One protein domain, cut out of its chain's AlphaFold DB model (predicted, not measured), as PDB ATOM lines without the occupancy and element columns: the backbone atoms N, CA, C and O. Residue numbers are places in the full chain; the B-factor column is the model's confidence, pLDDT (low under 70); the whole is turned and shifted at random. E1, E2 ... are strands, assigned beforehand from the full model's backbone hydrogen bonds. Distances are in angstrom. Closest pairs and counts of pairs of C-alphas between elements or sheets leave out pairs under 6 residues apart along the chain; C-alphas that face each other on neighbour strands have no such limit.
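This is residues 199 to 301 of the 793 residues of an uncharacterized protein of Pomacea canaliculata (UniProt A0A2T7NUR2). Three small antiparallel sheets follow one another along an elongated body: a three-stranded meander E1 E2 E3 at one end, the two-stranded hairpin E4 and E5 in the middle, and a second three-stranded meander E6 E7 E8 toward the other end. Beyond E8 the printed part folds back into the short strand E9, while the 20 residues 247 to 266, with no named element, lead from the hairpin to the second meander. The printed part has 103 residues with no named helix and nine named strands, E1 to E9 in order along the chain; the class is all strand, though under half of the residues, 44 of 103, are in named elements. The whole is only just loose, close to compact, with a radius of gyration of the C-alphas of 15.8 A, and it spans 50 by 30 by 21 A.

E1, residues 199 to 201, begins at C-alpha 199 (2.621, 19.184, -54.052). E2 is residues 210 to 215, 16.9 A long from first to last C-alpha, and E3 is residues 218 to 224, 17.9 A. E4, residues 235 to 238, and E5, residues 243 to 246, are shorter; C-alpha 243 is at (0.876, 24.016, -49.257). E6 is residues 267 to 270, E7 is residues 279 to 284 with 17.1 A, and E8 is residues 287 to 293 with 18.5 A. E9, residues 299 to 301, ends at C-alpha 301 (-1.577, 37.463, -22.617).

In the first meander, each strand the antiparallel neighbour of the one before, E2 is the inner strand. E1 and E2 form a hairpin at 125 degrees, with N 200 and O 212 2.8 A apart, within hydrogen-bond range. E2 and E3 form a hairpin at 152 degrees, with N 213 and O 221 at 2.8 A. The closest C-alphas of E2 and E4 are those of Phe 211 and Phe 237, 6.5 A apart. E4 and E5 form a hairpin at 136 degrees, with N 236 and O 245 at 2.9 A. E5 and E6 are apart. In the second meander E7 is the inner strand: the hairpin E6 and E7 has N 269 and O 281 at 2.8 A, and the hairpin E7 and E8 has N 282 and O 290 at 2.8 A. E9 pairs with no named strand and is apart from E8.

The C-alphas farthest apart, those of Asp 216 and Pro 298, are 53.2 A from each other. The printed part has no cut, and the one long link is E5 to E6. The mean pLDDT of the printed part is 74.3; 33 residues are under 70, among them 228 to 234, 249 to 256 and 293 to 301.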
ATOM      1  N   PRO A 199       3.960  19.425 -54.562       86.69
ATOM      2  CA  PRO A 199       2.621  19.184 -54.052       86.69
ATOM      3  C   PRO A 199       1.565  19.957 -54.854       86.69
ATOM      4  O   PRO A 199       1.721  21.130 -55.207       86.69
ATOM      5  N   ASN A 200       0.468  19.274 -55.143       86.50
ATOM      6  CA  ASN A 200      -0.638  19.756 -55.948       86.50
ATOM      7  C   ASN A 200      -1.972  19.268 -55.396       86.50
ATOM      8  O   ASN A 200      -2.065  18.304 -54.636       86.50
ATOM      9  N   VAL A 201      -3.026  19.961 -55.807       78.50
ATOM     10  CA  VAL A 201      -4.386  19.701 -55.350       78.50
ATOM     11  C   VAL A 201      -4.837  18.324 -55.798       78.50
ATOM     12  O   VAL A 201      -4.750  17.973 -56.972       78.50
ATOM     13  N   TYR A 202      -5.380  17.557 -54.858       72.00
ATOM     14  CA  TYR A 202      -6.111  16.346 -55.183       72.00
ATOM     15  C   TYR A 202      -7.478  16.752 -55.761       72.00
ATOM     16  O   TYR A 202      -8.397  17.070 -55.007       72.00
ATOM     17  N   ARG A 203      -7.612  16.785 -57.093       65.12
ATOM     18  CA  ARG A 203      -8.852  17.196 -57.786       65.12
ATOM     19  C   ARG A 203     -10.054  16.380 -57.283       65.12
ATOM     20  O   ARG A 203      -9.989  15.154 -57.228       65.12
ATOM     21  N   GLY A 204     -11.137  17.055 -56.886       61.97
ATOM     22  CA  GLY A 204     -12.315  16.416 -56.269       61.97
ATOM     23  C   GLY A 204     -12.188  16.123 -54.765       61.97
ATOM     24  O   GLY A 204     -13.109  15.571 -54.163       61.97
ATOM     25  N   ARG A 205     -11.062  16.496 -54.145       63.78
ATOM     26  CA  ARG A 205     -10.828  16.529 -52.691       63.78
ATOM     27  C   ARG A 205     -10.147  17.843 -52.288       63.78
ATOM     28  O   ARG A 205      -9.231  17.849 -51.461       63.78
ATOM     29  N   GLU A 206     -10.563  18.952 -52.899       74.62
ATOM     30  CA  GLU A 206     -10.075  20.282 -52.529       74.62
ATOM     31  C   GLU A 206     -10.369  20.575 -51.056       74.62
ATOM     32  O   GLU A 206     -11.361  20.097 -50.507       74.62
ATOM     33  N   TRP A 207      -9.479  21.337 -50.412       69.25
ATOM     34  CA  TRP A 207      -9.603  21.696 -48.995       69.25
ATOM     35  C   TRP A 207      -9.718  20.483 -48.061       69.25
ATOM     36  O   TRP A 207     -10.341  20.528 -47.007       69.25
ATOM     37  N   THR A 208      -9.065  19.382 -48.425       71.88
ATOM     38  CA  THR A 208      -8.866  18.231 -47.542       71.88
ATOM     39  C   THR A 208      -7.390  18.120 -47.156       71.88
ATOM     40  O   THR A 208      -6.541  18.783 -47.753       71.88
ATOM     41  N   PRO A 209      -7.021  17.270 -46.182       75.31
ATOM     42  CA  PRO A 209      -5.613  17.001 -45.910       75.31
ATOM     43  C   PRO A 209      -4.884  16.340 -47.088       75.31
ATOM     44  O   PRO A 209      -3.663  16.315 -47.078       75.31
ATOM     45  N   TYR A 210      -5.586  15.767 -48.070       81.12
ATOM     46  CA  TYR A 210      -4.979  14.970 -49.137       81.12
ATOM     47  C   TYR A 210      -4.421  15.847 -50.263       81.12
ATOM     48  O   TYR A 210      -5.088  16.763 -50.736       81.12
ATOM     49  N   PHE A 211      -3.224  15.517 -50.747       86.81
ATOM     50  CA  PHE A 211      -2.597  16.180 -51.891       86.81
ATOM     51  C   PHE A 211      -1.828  15.190 -52.772       86.81
ATOM     52  O   PHE A 211      -1.415  14.114 -52.330       86.81
ATOM     53  N   ALA A 212      -1.665  15.546 -54.042       87.88
ATOM     54  CA  ALA A 212      -0.898  14.792 -55.026       87.88
ATOM     55  C   ALA A 212       0.537  15.326 -55.090       87.88
ATOM     56  O   ALA A 212       0.748  16.534 -55.043       87.88
ATOM     57  N   VAL A 213       1.525  14.442 -55.203       90.50
ATOM     58  CA  VAL A 213       2.918  14.822 -55.458       90.50
ATOM     59  C   VAL A 213       3.221  14.531 -56.918       90.50
ATOM     60  O   VAL A 213       3.197  13.370 -57.335       90.50
ATOM     61  N   CYS A 214       3.484  15.593 -57.673       90.81
ATOM     62  CA  CYS A 214       3.749  15.537 -59.102       90.81
ATOM     63  C   CYS A 214       5.241  15.692 -59.383       90.81
ATOM     64  O   CYS A 214       5.929  16.466 -58.714       90.81
ATOM     65  N   GLN A 215       5.723  14.958 -60.377       91.38
ATOM     66  CA  GLN A 215       7.060  15.110 -60.935       91.38
ATOM     67  C   GLN A 215       6.992  14.792 -62.425       91.38
ATOM     68  O   GLN A 215       6.421  13.766 -62.789       91.38
ATOM     69  N   ASP A 216       7.532  15.664 -63.275       90.12
ATOM     70  CA  ASP A 216       7.528  15.499 -64.734       90.12
ATOM     71  C   ASP A 216       6.105  15.238 -65.280       90.12
ATOM     72  O   ASP A 216       5.882  14.378 -66.132       90.12
ATOM     73  N   GLN A 217       5.111  15.955 -64.734       90.12
ATOM     74  CA  GLN A 217       3.669  15.799 -65.011       90.12
ATOM     75  C   GLN A 217       3.060  14.427 -64.643       90.12
ATOM     76  O   GLN A 217       1.907  14.137 -64.972       90.12
ATOM     77  N   ARG A 218       3.801  13.576 -63.926       90.00
ATOM     78  CA  ARG A 218       3.374  12.246 -63.473       90.00
ATOM     79  C   ARG A 218       3.111  12.239 -61.966       90.00
ATOM     80  O   ARG A 218       3.770  12.927 -61.188       90.00
ATOM     81  N   LEU A 219       2.135  11.441 -61.542       88.75
ATOM     82  CA  LEU A 219       1.807  11.213 -60.140       88.75
ATOM     83  C   LEU A 219       2.856  10.296 -59.505       88.75
ATOM     84  O   LEU A 219       2.865   9.092 -59.745       88.75
ATOM     85  N   VAL A 220       3.700  10.845 -58.638       87.88
ATOM     86  CA  VAL A 220       4.686  10.056 -57.886       87.88
ATOM     87  C   VAL A 220       4.006   9.330 -56.730       87.88
ATOM     88  O   VAL A 220       4.174   8.125 -56.550       87.88
ATOM     89  N   ASN A 221       3.228  10.067 -55.933       82.56
ATOM     90  CA  ASN A 221       2.479   9.524 -54.804       82.56
ATOM     91  C   ASN A 221       1.346  10.472 -54.377       82.56
ATOM     92  O   ASN A 221       1.326  11.649 -54.733       82.56
ATOM     93  N   THR A 222       0.430   9.972 -53.556       84.25
ATOM     94  CA  THR A 222      -0.564  10.767 -52.825       84.25
ATOM     95  C   THR A 222      -0.184  10.813 -51.352       84.25
ATOM     96  O   THR A 222       0.170   9.783 -50.781       84.25
ATOM     97  N   SER A 223      -0.281  11.982 -50.727       83.38
ATOM     98  CA  SER A 223       0.085  12.192 -49.324       83.38
ATOM     99  C   SER A 223      -0.999  12.974 -48.579       83.38
ATOM    100  O   SER A 223      -1.975  13.431 -49.178       83.38
ATOM    101  N   THR A 224      -0.836  13.112 -47.265       85.62
ATOM    102  CA  THR A 224      -1.708  13.906 -46.397       85.62
ATOM    103  C   THR A 224      -0.919  14.943 -45.614       85.62
ATOM    104  O   THR A 224       0.196  14.666 -45.174       85.62
ATOM    105  N   CYS A 225      -1.510  16.114 -45.388       81.00
ATOM    106  CA  CYS A 225      -0.918  17.167 -44.584       81.00
ATOM    107  C   CYS A 225      -0.607  16.689 -43.156       81.00
ATOM    108  O   CYS A 225      -1.461  16.056 -42.522       81.00
ATOM    109  N   PRO A 226       0.595  16.992 -42.630       79.75
ATOM    110  CA  PRO A 226       0.931  16.708 -41.242       79.75
ATOM    111  C   PRO A 226       0.045  17.539 -40.302       79.75
ATOM    112  O   PRO A 226      -0.447  18.608 -40.668       79.75
ATOM    113  N   ARG A 227      -0.173  17.063 -39.072       71.88
ATOM    114  CA  ARG A 227      -0.856  17.875 -38.053       71.88
ATOM    115  C   ARG A 227       0.039  19.028 -37.615       71.88
ATOM    116  O   ARG A 227       1.256  18.893 -37.568       71.88
ATOM    117  N   ASP A 228      -0.573  20.160 -37.284       67.50
ATOM    118  CA  ASP A 228       0.141  21.271 -36.660       67.50
ATOM    119  C   ASP A 228       0.446  20.901 -35.197       67.50
ATOM    120  O   ASP A 228      -0.464  20.819 -34.371       67.50
ATOM    121  N   GLU A 229       1.716  20.625 -34.885       66.19
ATOM    122  CA  GLU A 229       2.160  20.218 -33.542       66.19
ATOM    123  C   GLU A 229       1.939  21.308 -32.485       66.19
ATOM    124  O   GLU A 229       1.742  20.998 -31.312       66.19
ATOM    125  N   ARG A 230       1.931  22.585 -32.889       58.94
ATOM    126  CA  ARG A 230       1.787  23.727 -31.981       58.94
ATOM    127  C   ARG A 230       0.329  23.969 -31.604       58.94
ATOM    128  O   ARG A 230       0.051  24.358 -30.474       58.94
ATOM    129  N   LEU A 231      -0.595  23.762 -32.542       57.72
ATOM    130  CA  LEU A 231      -2.029  24.012 -32.352       57.72
ATOM    131  C   LEU A 231      -2.843  22.734 -32.080       57.72
ATOM    132  O   LEU A 231      -4.012  22.828 -31.700       57.72
ATOM    133  N   ALA A 232      -2.243  21.552 -32.265       60.56
ATOM    134  CA  ALA A 232      -2.887  20.238 -32.190       60.56
ATOM    135  C   ALA A 232      -4.129  20.094 -33.100       60.56
ATOM    136  O   ALA A 232      -5.030  19.299 -32.823       60.56
ATOM    137  N   ILE A 233      -4.174  20.848 -34.202       62.66
ATOM    138  CA  ILE A 233      -5.273  20.853 -35.181       62.66
ATOM    139  C   ILE A 233      -4.858  20.201 -36.503       62.66
ATOM    140  O   ILE A 233      -3.672  20.079 -36.827       62.66
ATOM    141  N   ALA A 234      -5.856  19.764 -37.274       62.84
ATOM    142  CA  ALA A 234      -5.643  19.294 -38.637       62.84
ATOM    143  C   ALA A 234      -5.172  20.449 -39.538       62.84
ATOM    144  O   ALA A 234      -5.576  21.596 -39.349       62.84
ATOM    145  N   GLN A 235      -4.326  20.134 -40.515       73.62
ATOM    146  CA  GLN A 235      -4.003  21.035 -41.616       73.62
ATOM    147  C   GLN A 235      -4.710  20.534 -42.874       73.62
ATOM    148  O   GLN A 235      -4.816  19.320 -43.081       73.62
ATOM    149  N   LEU A 236      -5.189  21.452 -43.708       75.44
ATOM    150  CA  LEU A 236      -5.743  21.123 -45.020       75.44
ATOM    151  C   LEU A 236      -4.799  21.652 -46.092       75.44
ATOM    152  O   LEU A 236      -4.116  22.660 -45.904       75.44
ATOM    153  N   PHE A 237      -4.753  20.964 -47.225       83.12
ATOM    154  CA  PHE A 237      -3.960  21.402 -48.355       83.12
ATOM    155  C   PHE A 237      -4.681  22.546 -49.071       83.12
ATOM    156  O   PHE A 237      -5.795  22.370 -49.571       83.12
ATOM    157  N   SER A 238      -4.062  23.727 -49.111       78.75
ATOM    158  CA  SER A 238      -4.637  24.892 -49.782       78.75
ATOM    159  C   SER A 238      -4.401  24.806 -51.291       78.75
ATOM    160  O   SER A 238      -3.243  24.801 -51.718       78.75
ATOM    161  N   PRO A 239      -5.456  24.816 -52.126       74.12
ATOM    162  CA  PRO A 239      -5.306  24.822 -53.575       74.12
ATOM    163  C   PRO A 239      -4.719  26.120 -54.121       74.12
ATOM    164  O   PRO A 239      -4.069  26.110 -55.162       74.12
ATOM    165  N   VAL A 240      -4.893  27.217 -53.384       76.69
ATOM    166  CA  VAL A 240      -4.386  28.541 -53.755       76.69
ATOM    167  C   VAL A 240      -2.898  28.664 -53.431       76.69
ATOM    168  O   VAL A 240      -2.123  29.140 -54.255       76.69
ATOM    169  N   ARG A 241      -2.484  28.222 -52.236       76.56
ATOM    170  CA  ARG A 241      -1.088  28.347 -51.779       76.56
ATOM    171  C   ARG A 241      -0.208  27.144 -52.123       76.56
ATOM    172  O   ARG A 241       1.005  27.235 -51.989       76.56
ATOM    173  N   ARG A 242      -0.806  26.033 -52.573       81.06
ATOM    174  CA  ARG A 242      -0.137  24.750 -52.869       81.06
ATOM    175  C   ARG A 242       0.698  24.213 -51.704       81.06
ATOM    176  O   ARG A 242       1.730  23.574 -51.891       81.06
ATOM    177  N   GLU A 243       0.224  24.447 -50.488       84.69
ATOM    178  CA  GLU A 243       0.876  24.016 -49.257       84.69
ATOM    179  C   GLU A 243      -0.162  23.693 -48.182       84.69
ATOM    180  O   GLU A 243      -1.328  24.097 -48.265       84.69
ATOM    181  N   CYS A 244       0.263  22.956 -47.160       84.19
ATOM    182  CA  CYS A 244      -0.569  22.670 -46.002       84.19
ATOM    183  C   CYS A 244      -0.742  23.934 -45.159       84.19
ATOM    184  O   CYS A 244       0.229  24.577 -44.766       84.19
ATOM    185  N   GLN A 245      -1.996  24.287 -44.901       81.25
ATOM    186  CA  GLN A 245      -2.386  25.426 -44.085       81.25
ATOM    187  C   GLN A 245      -3.144  24.923 -42.858       81.25
ATOM    188  O   GLN A 245      -3.914  23.960 -42.924       81.25
ATOM    189  N   ASN A 246      -2.927  25.573 -41.718       75.81
ATOM    190  CA  ASN A 246      -3.721  25.302 -40.527       75.81
ATOM    191  C   ASN A 246      -5.160  25.822 -40.707       75.81
ATOM    192  O   ASN A 246      -5.404  26.701 -41.532       75.81
ATOM    193  N   LEU A 247      -6.122  25.292 -39.941       70.31
ATOM    194  CA  LEU A 247      -7.537  25.677 -40.088       70.31
ATOM    195  C   LEU A 247      -7.768  27.190 -39.931       70.31
ATOM    196  O   LEU A 247      -8.647  27.729 -40.587       70.31
ATOM    197  N   TYR A 248      -6.961  27.894 -39.133       73.19
ATOM    198  CA  TYR A 248      -7.058  29.350 -38.948       73.19
ATOM    199  C   TYR A 248      -6.543  30.168 -40.147       73.19
ATOM    200  O   TYR A 248      -6.756  31.375 -40.197       73.19
ATOM    201  N   GLY A 249      -5.870  29.537 -41.110       67.81
ATOM    202  CA  GLY A 249      -5.463  30.125 -42.387       67.81
ATOM    203  C   GLY A 249      -6.412  29.803 -43.546       67.81
ATOM    204  O   GLY A 249      -6.098  30.140 -44.687       67.81
ATOM    205  N   ILE A 250      -7.543  29.140 -43.273       69.44
ATOM    206  CA  ILE A 250      -8.470  28.613 -44.284       69.44
ATOM    207  C   ILE A 250      -9.848  29.268 -44.130       69.44
ATOM    208  O   ILE A 250     -10.373  29.279 -43.014       69.44
ATOM    209  N   PRO A 251     -10.453  29.783 -45.220       65.81
ATOM    210  CA  PRO A 251     -11.799  30.361 -45.209       65.81
ATOM    211  C   PRO A 251     -12.866  29.447 -44.592       65.81
ATOM    212  O   PRO A 251     -12.829  28.224 -44.742       65.81
ATOM    213  N   VAL A 252     -13.856  30.050 -43.925       61.06
ATOM    214  CA  VAL A 252     -14.955  29.321 -43.256       61.06
ATOM    215  C   VAL A 252     -15.801  28.522 -44.252       61.06
ATOM    216  O   VAL A 252     -16.177  27.387 -43.973       61.06
ATOM    217  N   GLU A 253     -16.024  29.067 -45.448       58.03
ATOM    218  CA  GLU A 253     -16.709  28.405 -46.574       58.03
ATOM    219  C   GLU A 253     -16.032  27.101 -47.035       58.03
ATOM    220  O   GLU A 253     -16.659  26.248 -47.657       58.03
ATOM    221  N   HIS A 254     -14.760  26.915 -46.682       60.00
ATOM    222  CA  HIS A 254     -13.967  25.729 -46.989       60.00
ATOM    223  C   HIS A 254     -13.655  24.887 -45.741       60.00
ATOM    224  O   HIS A 254     -12.744  24.060 -45.753       60.00
ATOM    225  N   GLY A 255     -14.407  25.091 -44.651       57.50
ATOM    226  CA  GLY A 255     -14.296  24.311 -43.415       57.50
ATOM    227  C   GLY A 255     -13.176  24.751 -42.468       57.50
ATOM    228  O   GLY A 255     -12.813  23.991 -41.568       57.50
ATOM    229  N   GLY A 256     -12.606  25.945 -42.665       66.88
ATOM    230  CA  GLY A 256     -11.617  26.537 -41.764       66.88
ATOM    231  C   GLY A 256     -12.200  27.514 -40.734       66.88
ATOM    232  O   GLY A 256     -13.404  27.734 -40.645       66.88
ATOM    233  N   TYR A 257     -11.315  28.119 -39.949       70.88
ATOM    234  CA  TYR A 257     -11.600  29.105 -38.902       70.88
ATOM    235  C   TYR A 257     -10.844  30.413 -39.176       70.88
ATOM    236  O   TYR A 257     -10.205  30.956 -38.276       70.88
ATOM    237  N   PHE A 258     -10.834  30.871 -40.433       77.94
ATOM    238  CA  PHE A 258     -10.071  32.049 -40.862       77.94
ATOM    239  C   PHE A 258     -10.254  33.247 -39.924       77.94
ATOM    240  O   PHE A 258     -11.373  33.730 -39.736       77.94
ATOM    241  N   LEU A 259      -9.151  33.757 -39.369       78.25
ATOM    242  CA  LEU A 259      -9.188  34.896 -38.454       78.25
ATOM    243  C   LEU A 259      -9.120  36.192 -39.269       78.25
ATOM    244  O   LEU A 259      -8.072  36.623 -39.751       78.25
ATOM    245  N   ASN A 260     -10.286  36.802 -39.465       78.88
ATOM    246  CA  ASN A 260     -10.448  37.918 -40.385       78.88
ATOM    247  C   ASN A 260      -9.902  39.242 -39.808       78.88
ATOM    248  O   ASN A 260     -10.461  39.789 -38.855       78.88
ATOM    249  N   CYS A 261      -8.856  39.788 -40.436       82.44
ATOM    250  CA  CYS A 261      -8.257  41.088 -40.108       82.44
ATOM    251  C   CYS A 261      -8.827  42.273 -40.916       82.44
ATOM    252  O   CYS A 261      -8.449  43.420 -40.675       82.44
ATOM    253  N   THR A 262      -9.747  42.035 -41.854       79.69
ATOM    254  CA  THR A 262     -10.330  43.088 -42.699       79.69
ATOM    255  C   THR A 262     -11.120  44.076 -41.839       79.69
ATOM    256  O   THR A 262     -12.024  43.686 -41.102       79.69
ATOM    257  N   GLY A 263     -10.767  45.362 -41.906       77.38
ATOM    258  CA  GLY A 263     -11.388  46.412 -41.086       77.38
ATOM    259  C   GLY A 263     -10.902  46.471 -39.633       77.38
ATOM    260  O   GLY A 263     -11.376  47.321 -38.878       77.38
ATOM    261  N   ARG A 264      -9.946  45.620 -39.230       82.38
ATOM    262  CA  ARG A 264      -9.290  45.710 -37.921       82.38
ATOM    263  C   ARG A 264      -8.032  46.582 -38.016       82.38
ATOM    264  O   ARG A 264      -7.254  46.404 -38.954       82.38
ATOM    265  N   PRO A 265      -7.816  47.510 -37.067       82.75
ATOM    266  CA  PRO A 265      -6.530  48.180 -36.907       82.75
ATOM    267  C   PRO A 265      -5.377  47.194 -36.672       82.75
ATOM    268  O   PRO A 265      -5.588  46.048 -36.274       82.75
ATOM    269  N   ASP A 266      -4.146  47.659 -36.857       83.81
ATOM    270  CA  ASP A 266      -2.965  46.867 -36.514       83.81
ATOM    271  C   ASP A 266      -2.943  46.597 -35.007       83.81
ATOM    272  O   ASP A 266      -3.038  47.517 -34.187       83.81
ATOM    273  N   GLY A 267      -2.849  45.326 -34.623       78.31
ATOM    274  CA  GLY A 267      -3.016  44.948 -33.227       78.31
ATOM    275  C   GLY A 267      -3.155  43.453 -32.985       78.31
ATOM    276  O   GLY A 267      -3.169  42.637 -33.908       78.31
ATOM    277  N   LEU A 268      -3.232  43.102 -31.702       75.94
ATOM    278  CA  LEU A 268      -3.442  41.735 -31.237       75.94
ATOM    279  C   LEU A 268      -4.898  41.549 -30.796       75.94
ATOM    280  O   LEU A 268      -5.405  42.315 -29.975       75.94
ATOM    281  N   TYR A 269      -5.534  40.499 -31.299       74.44
ATOM    282  CA  TYR A 269      -6.934  40.164 -31.070       74.44
ATOM    283  C   TYR A 269      -7.051  38.784 -30.425       74.44
ATOM    284  O   TYR A 269      -6.250  37.894 -30.703       74.44
ATOM    285  N   SER A 270      -8.027  38.602 -29.537       74.69
ATOM    286  CA  SER A 270      -8.415  37.269 -29.060       74.69
ATOM    287  C   SER A 270      -9.208  36.538 -30.136       74.69
ATOM    288  O   SER A 270      -9.930  37.183 -30.893       74.69
ATOM    289  N   ASP A 271      -9.111  35.212 -30.162       75.00
ATOM    290  CA  ASP A 271      -9.966  34.373 -30.999       75.00
ATOM    291  C   ASP A 271     -11.451  34.629 -30.733       75.00
ATOM    292  O   ASP A 271     -11.956  34.385 -29.637       75.00
ATOM    293  N   ASP A 272     -12.142  35.101 -31.758       73.44
ATOM    294  CA  ASP A 272     -13.572  35.379 -31.778       73.44
ATOM    295  C   ASP A 272     -14.347  34.434 -32.709       73.44
ATOM    296  O   ASP A 272     -15.569  34.537 -32.797       73.44
ATOM    297  N   VAL A 273     -13.661  33.486 -33.359       68.44
ATOM    298  CA  VAL A 273     -14.264  32.492 -34.258       68.44
ATOM    299  C   VAL A 273     -14.510  31.179 -33.520       68.44
ATOM    300  O   VAL A 273     -15.626  30.665 -33.538       68.44
ATOM    301  N   THR A 274     -13.494  30.641 -32.836       66.69
ATOM    302  CA  THR A 274     -13.635  29.406 -32.035       66.69
ATOM    303  C   THR A 274     -13.777  29.671 -30.538       66.69
ATOM    304  O   THR A 274     -13.995  28.740 -29.761       66.69
ATOM    305  N   ASN A 275     -13.698  30.946 -30.136       68.62
ATOM    306  CA  ASN A 275     -13.788  31.431 -28.760       68.62
ATOM    307  C   ASN A 275     -12.814  30.714 -27.801       68.62
ATOM    308  O   ASN A 275     -13.113  30.511 -26.618       68.62
ATOM    309  N   ARG A 276     -11.643  30.294 -28.305       70.12
ATOM    310  CA  ARG A 276     -10.605  29.669 -27.484       70.12
ATOM    311  C   ARG A 276      -9.967  30.724 -26.578       70.12
ATOM    312  O   ARG A 276      -9.309  31.644 -27.065       70.12
ATOM    313  N   PRO A 277     -10.074  30.581 -25.244       65.00
ATOM    314  CA  PRO A 277      -9.684  31.626 -24.298       65.00
ATOM    315  C   PRO A 277      -8.171  31.875 -24.224       65.00
ATOM    316  O   PRO A 277      -7.750  32.848 -23.592       65.00
ATOM    317  N   ASN A 278      -7.374  30.990 -24.824       69.94
ATOM    318  CA  ASN A 278      -5.920  31.014 -24.855       69.94
ATOM    319  C   ASN A 278      -5.332  31.263 -26.256       69.94
ATOM    320  O   ASN A 278      -4.110  31.212 -26.394       69.94
ATOM    321  N   LEU A 279      -6.156  31.541 -27.274       74.75
ATOM    322  CA  LEU A 279      -5.707  31.814 -28.642       74.75
ATOM    323  C   LEU A 279      -5.832  33.306 -28.971       74.75
ATOM    324  O   LEU A 279      -6.871  33.928 -28.752       74.75
ATOM    325  N   TYR A 280      -4.758  33.871 -29.515       76.75
ATOM    326  CA  TYR A 280      -4.679  35.261 -29.952       76.75
ATOM    327  C   TYR A 280      -4.058  35.334 -31.349       76.75
ATOM    328  O   TYR A 280      -3.232  34.496 -31.703       76.75
ATOM    329  N   PHE A 281      -4.397  36.343 -32.143       80.44
ATOM    330  CA  PHE A 281      -3.827  36.549 -33.473       80.44
ATOM    331  C   PHE A 281      -3.495  38.015 -33.724       80.44
ATOM    332  O   PHE A 281      -4.122  38.918 -33.170       80.44
ATOM    333  N   ARG A 282      -2.463  38.246 -34.533       81.56
ATOM    334  CA  ARG A 282      -1.977  39.577 -34.886       81.56
ATOM    335  C   ARG A 282      -2.428  39.947 -36.291       81.56
ATOM    336  O   ARG A 282      -2.242  39.161 -37.221       81.56
ATOM    337  N   CYS A 283      -2.981  41.145 -36.408       82.81
ATOM    338  CA  CYS A 283      -3.281  41.792 -37.671       82.81
ATOM    339  C   CYS A 283      -2.251  42.892 -37.913       82.81
ATOM    340  O   CYS A 283      -2.052  43.736 -37.040       82.81
ATOM    341  N   ASP A 284      -1.623  42.889 -39.086       82.75
ATOM    342  CA  ASP A 284      -0.811  44.004 -39.566       82.75
ATOM    343  C   ASP A 284      -1.275  44.354 -40.991       82.75
ATOM    344  O   ASP A 284      -1.386  43.483 -41.856       82.75
ATOM    345  N   SER A 285      -1.594  45.626 -41.231       82.00
ATOM    346  CA  SER A 285      -2.131  46.158 -42.490       82.00
ATOM    347  C   SER A 285      -3.346  45.386 -43.030       82.00
ATOM    348  O   SER A 285      -3.477  45.165 -44.231       82.00
ATOM    349  N   GLY A 286      -4.241  44.956 -42.134       75.38
ATOM    350  CA  GLY A 286      -5.457  44.214 -42.488       75.38
ATOM    351  C   GLY A 286      -5.242  42.736 -42.841       75.38
ATOM    352  O   GLY A 286      -6.195  42.073 -43.245       75.38
ATOM    353  N   VAL A 287      -4.030  42.194 -42.660       75.56
ATOM    354  CA  VAL A 287      -3.700  40.783 -42.916       75.56
ATOM    355  C   VAL A 287      -3.294  40.086 -41.618       75.56
ATOM    356  O   VAL A 287      -2.582  40.652 -40.788       75.56
ATOM    357  N   GLN A 288      -3.729  38.838 -41.439       79.81
ATOM    358  CA  GLN A 288      -3.299  37.996 -40.322       79.81
ATOM    359  C   GLN A 288      -1.827  37.604 -40.500       79.81
ATOM    360  O   GLN A 288      -1.479  36.905 -41.452       79.81
ATOM    361  N   THR A 289      -0.965  38.009 -39.567       76.75
ATOM    362  CA  THR A 289       0.482  37.755 -39.651       76.75
ATOM    363  C   THR A 289       0.956  36.641 -38.726       76.75
ATOM    364  O   THR A 289       1.841  35.872 -39.106       76.75
ATOM    365  N   ARG A 290       0.388  36.514 -37.516       71.94
ATOM    366  CA  ARG A 290       0.801  35.502 -36.518       71.94
ATOM    367  C   ARG A 290      -0.329  35.049 -35.599       71.94
ATOM    368  O   ARG A 290      -1.236  35.819 -35.309       71.94
ATOM    369  N   ILE A 291      -0.208  33.822 -35.081       73.44
ATOM    370  CA  ILE A 291      -1.070  33.239 -34.037       73.44
ATOM    371  C   ILE A 291      -0.233  32.946 -32.780       73.44
ATOM    372  O   ILE A 291       0.837  32.330 -32.841       73.44
ATOM    373  N   TYR A 292      -0.744  33.358 -31.626       72.75
ATOM    374  CA  TYR A 292      -0.168  33.182 -30.300       72.75
ATOM    375  C   TYR A 292      -1.077  32.285 -29.452       72.75
ATOM    376  O   TYR A 292      -2.297  32.431 -29.461       72.75
ATOM    377  N   LEU A 293      -0.470  31.365 -28.704       65.44
ATOM    378  CA  LEU A 293      -1.152  30.485 -27.759       65.44
ATOM    379  C   LEU A 293      -0.583  30.728 -26.363       65.44
ATOM    380  O   LEU A 293       0.636  30.675 -26.189       65.44
ATOM    381  N   CYS A 294      -1.451  30.965 -25.384       66.19
ATOM    382  CA  CYS A 294      -1.081  30.916 -23.973       66.19
ATOM    383  C   CYS A 294      -1.319  29.509 -23.394       66.19
ATOM    384  O   CYS A 294      -2.202  28.791 -23.867       66.19
ATOM    385  N   PRO A 295      -0.561  29.095 -22.364       65.25
ATOM    386  CA  PRO A 295      -0.880  27.893 -21.595       65.25
ATOM    387  C   PRO A 295      -2.301  27.972 -21.008       65.25
ATOM    388  O   PRO A 295      -2.791  29.072 -20.742       65.25
ATOM    389  N   ASP A 296      -2.963  26.831 -20.802       60.47
ATOM    390  CA  ASP A 296      -4.312  26.791 -20.219       60.47
ATOM    391  C   ASP A 296      -4.358  27.420 -18.817       60.47
ATOM    392  O   ASP A 296      -3.327  27.608 -18.171       60.47
ATOM    393  N   ALA A 297      -5.566  27.792 -18.375       50.31
ATOM    394  CA  ALA A 297      -5.825  28.601 -17.183       50.31
ATOM    395  C   ALA A 297      -4.860  28.308 -16.008       50.31
ATOM    396  O   ALA A 297      -4.679  27.151 -15.630       50.31
ATOM    397  N   PRO A 298      -4.252  29.356 -15.415       51.09
ATOM    398  CA  PRO A 298      -4.809  30.703 -15.295       51.09
ATOM    399  C   PRO A 298      -4.098  31.781 -16.140       51.09
ATOM    400  O   PRO A 298      -4.207  32.968 -15.828       51.09
ATOM    401  N   TRP A 299      -3.386  31.397 -17.204       53.94
ATOM    402  CA  TRP A 299      -2.533  32.294 -17.992       53.94
ATOM    403  C   TRP A 299      -3.295  33.061 -19.094       53.94
ATOM    404  O   TRP A 299      -3.970  32.461 -19.927       53.94
ATOM    405  N   ARG A 300      -3.168  34.397 -19.143       58.53
ATOM    406  CA  ARG A 300      -3.652  35.250 -20.256       58.53
ATOM    407  C   ARG A 300      -2.580  36.231 -20.728       58.53
ATOM    408  O   ARG A 300      -1.736  36.637 -19.934       58.53
ATOM    409  N   LEU A 301      -2.608  36.614 -22.007       58.53
ATOM    410  CA  LEU A 301      -1.577  37.463 -22.617       58.53
ATOM    411  C   LEU A 301      -1.718  38.924 -22.148       58.53
ATOM    412  O   LEU A 301      -2.780  39.530 -22.302       58.53
TER     413      LEU A 301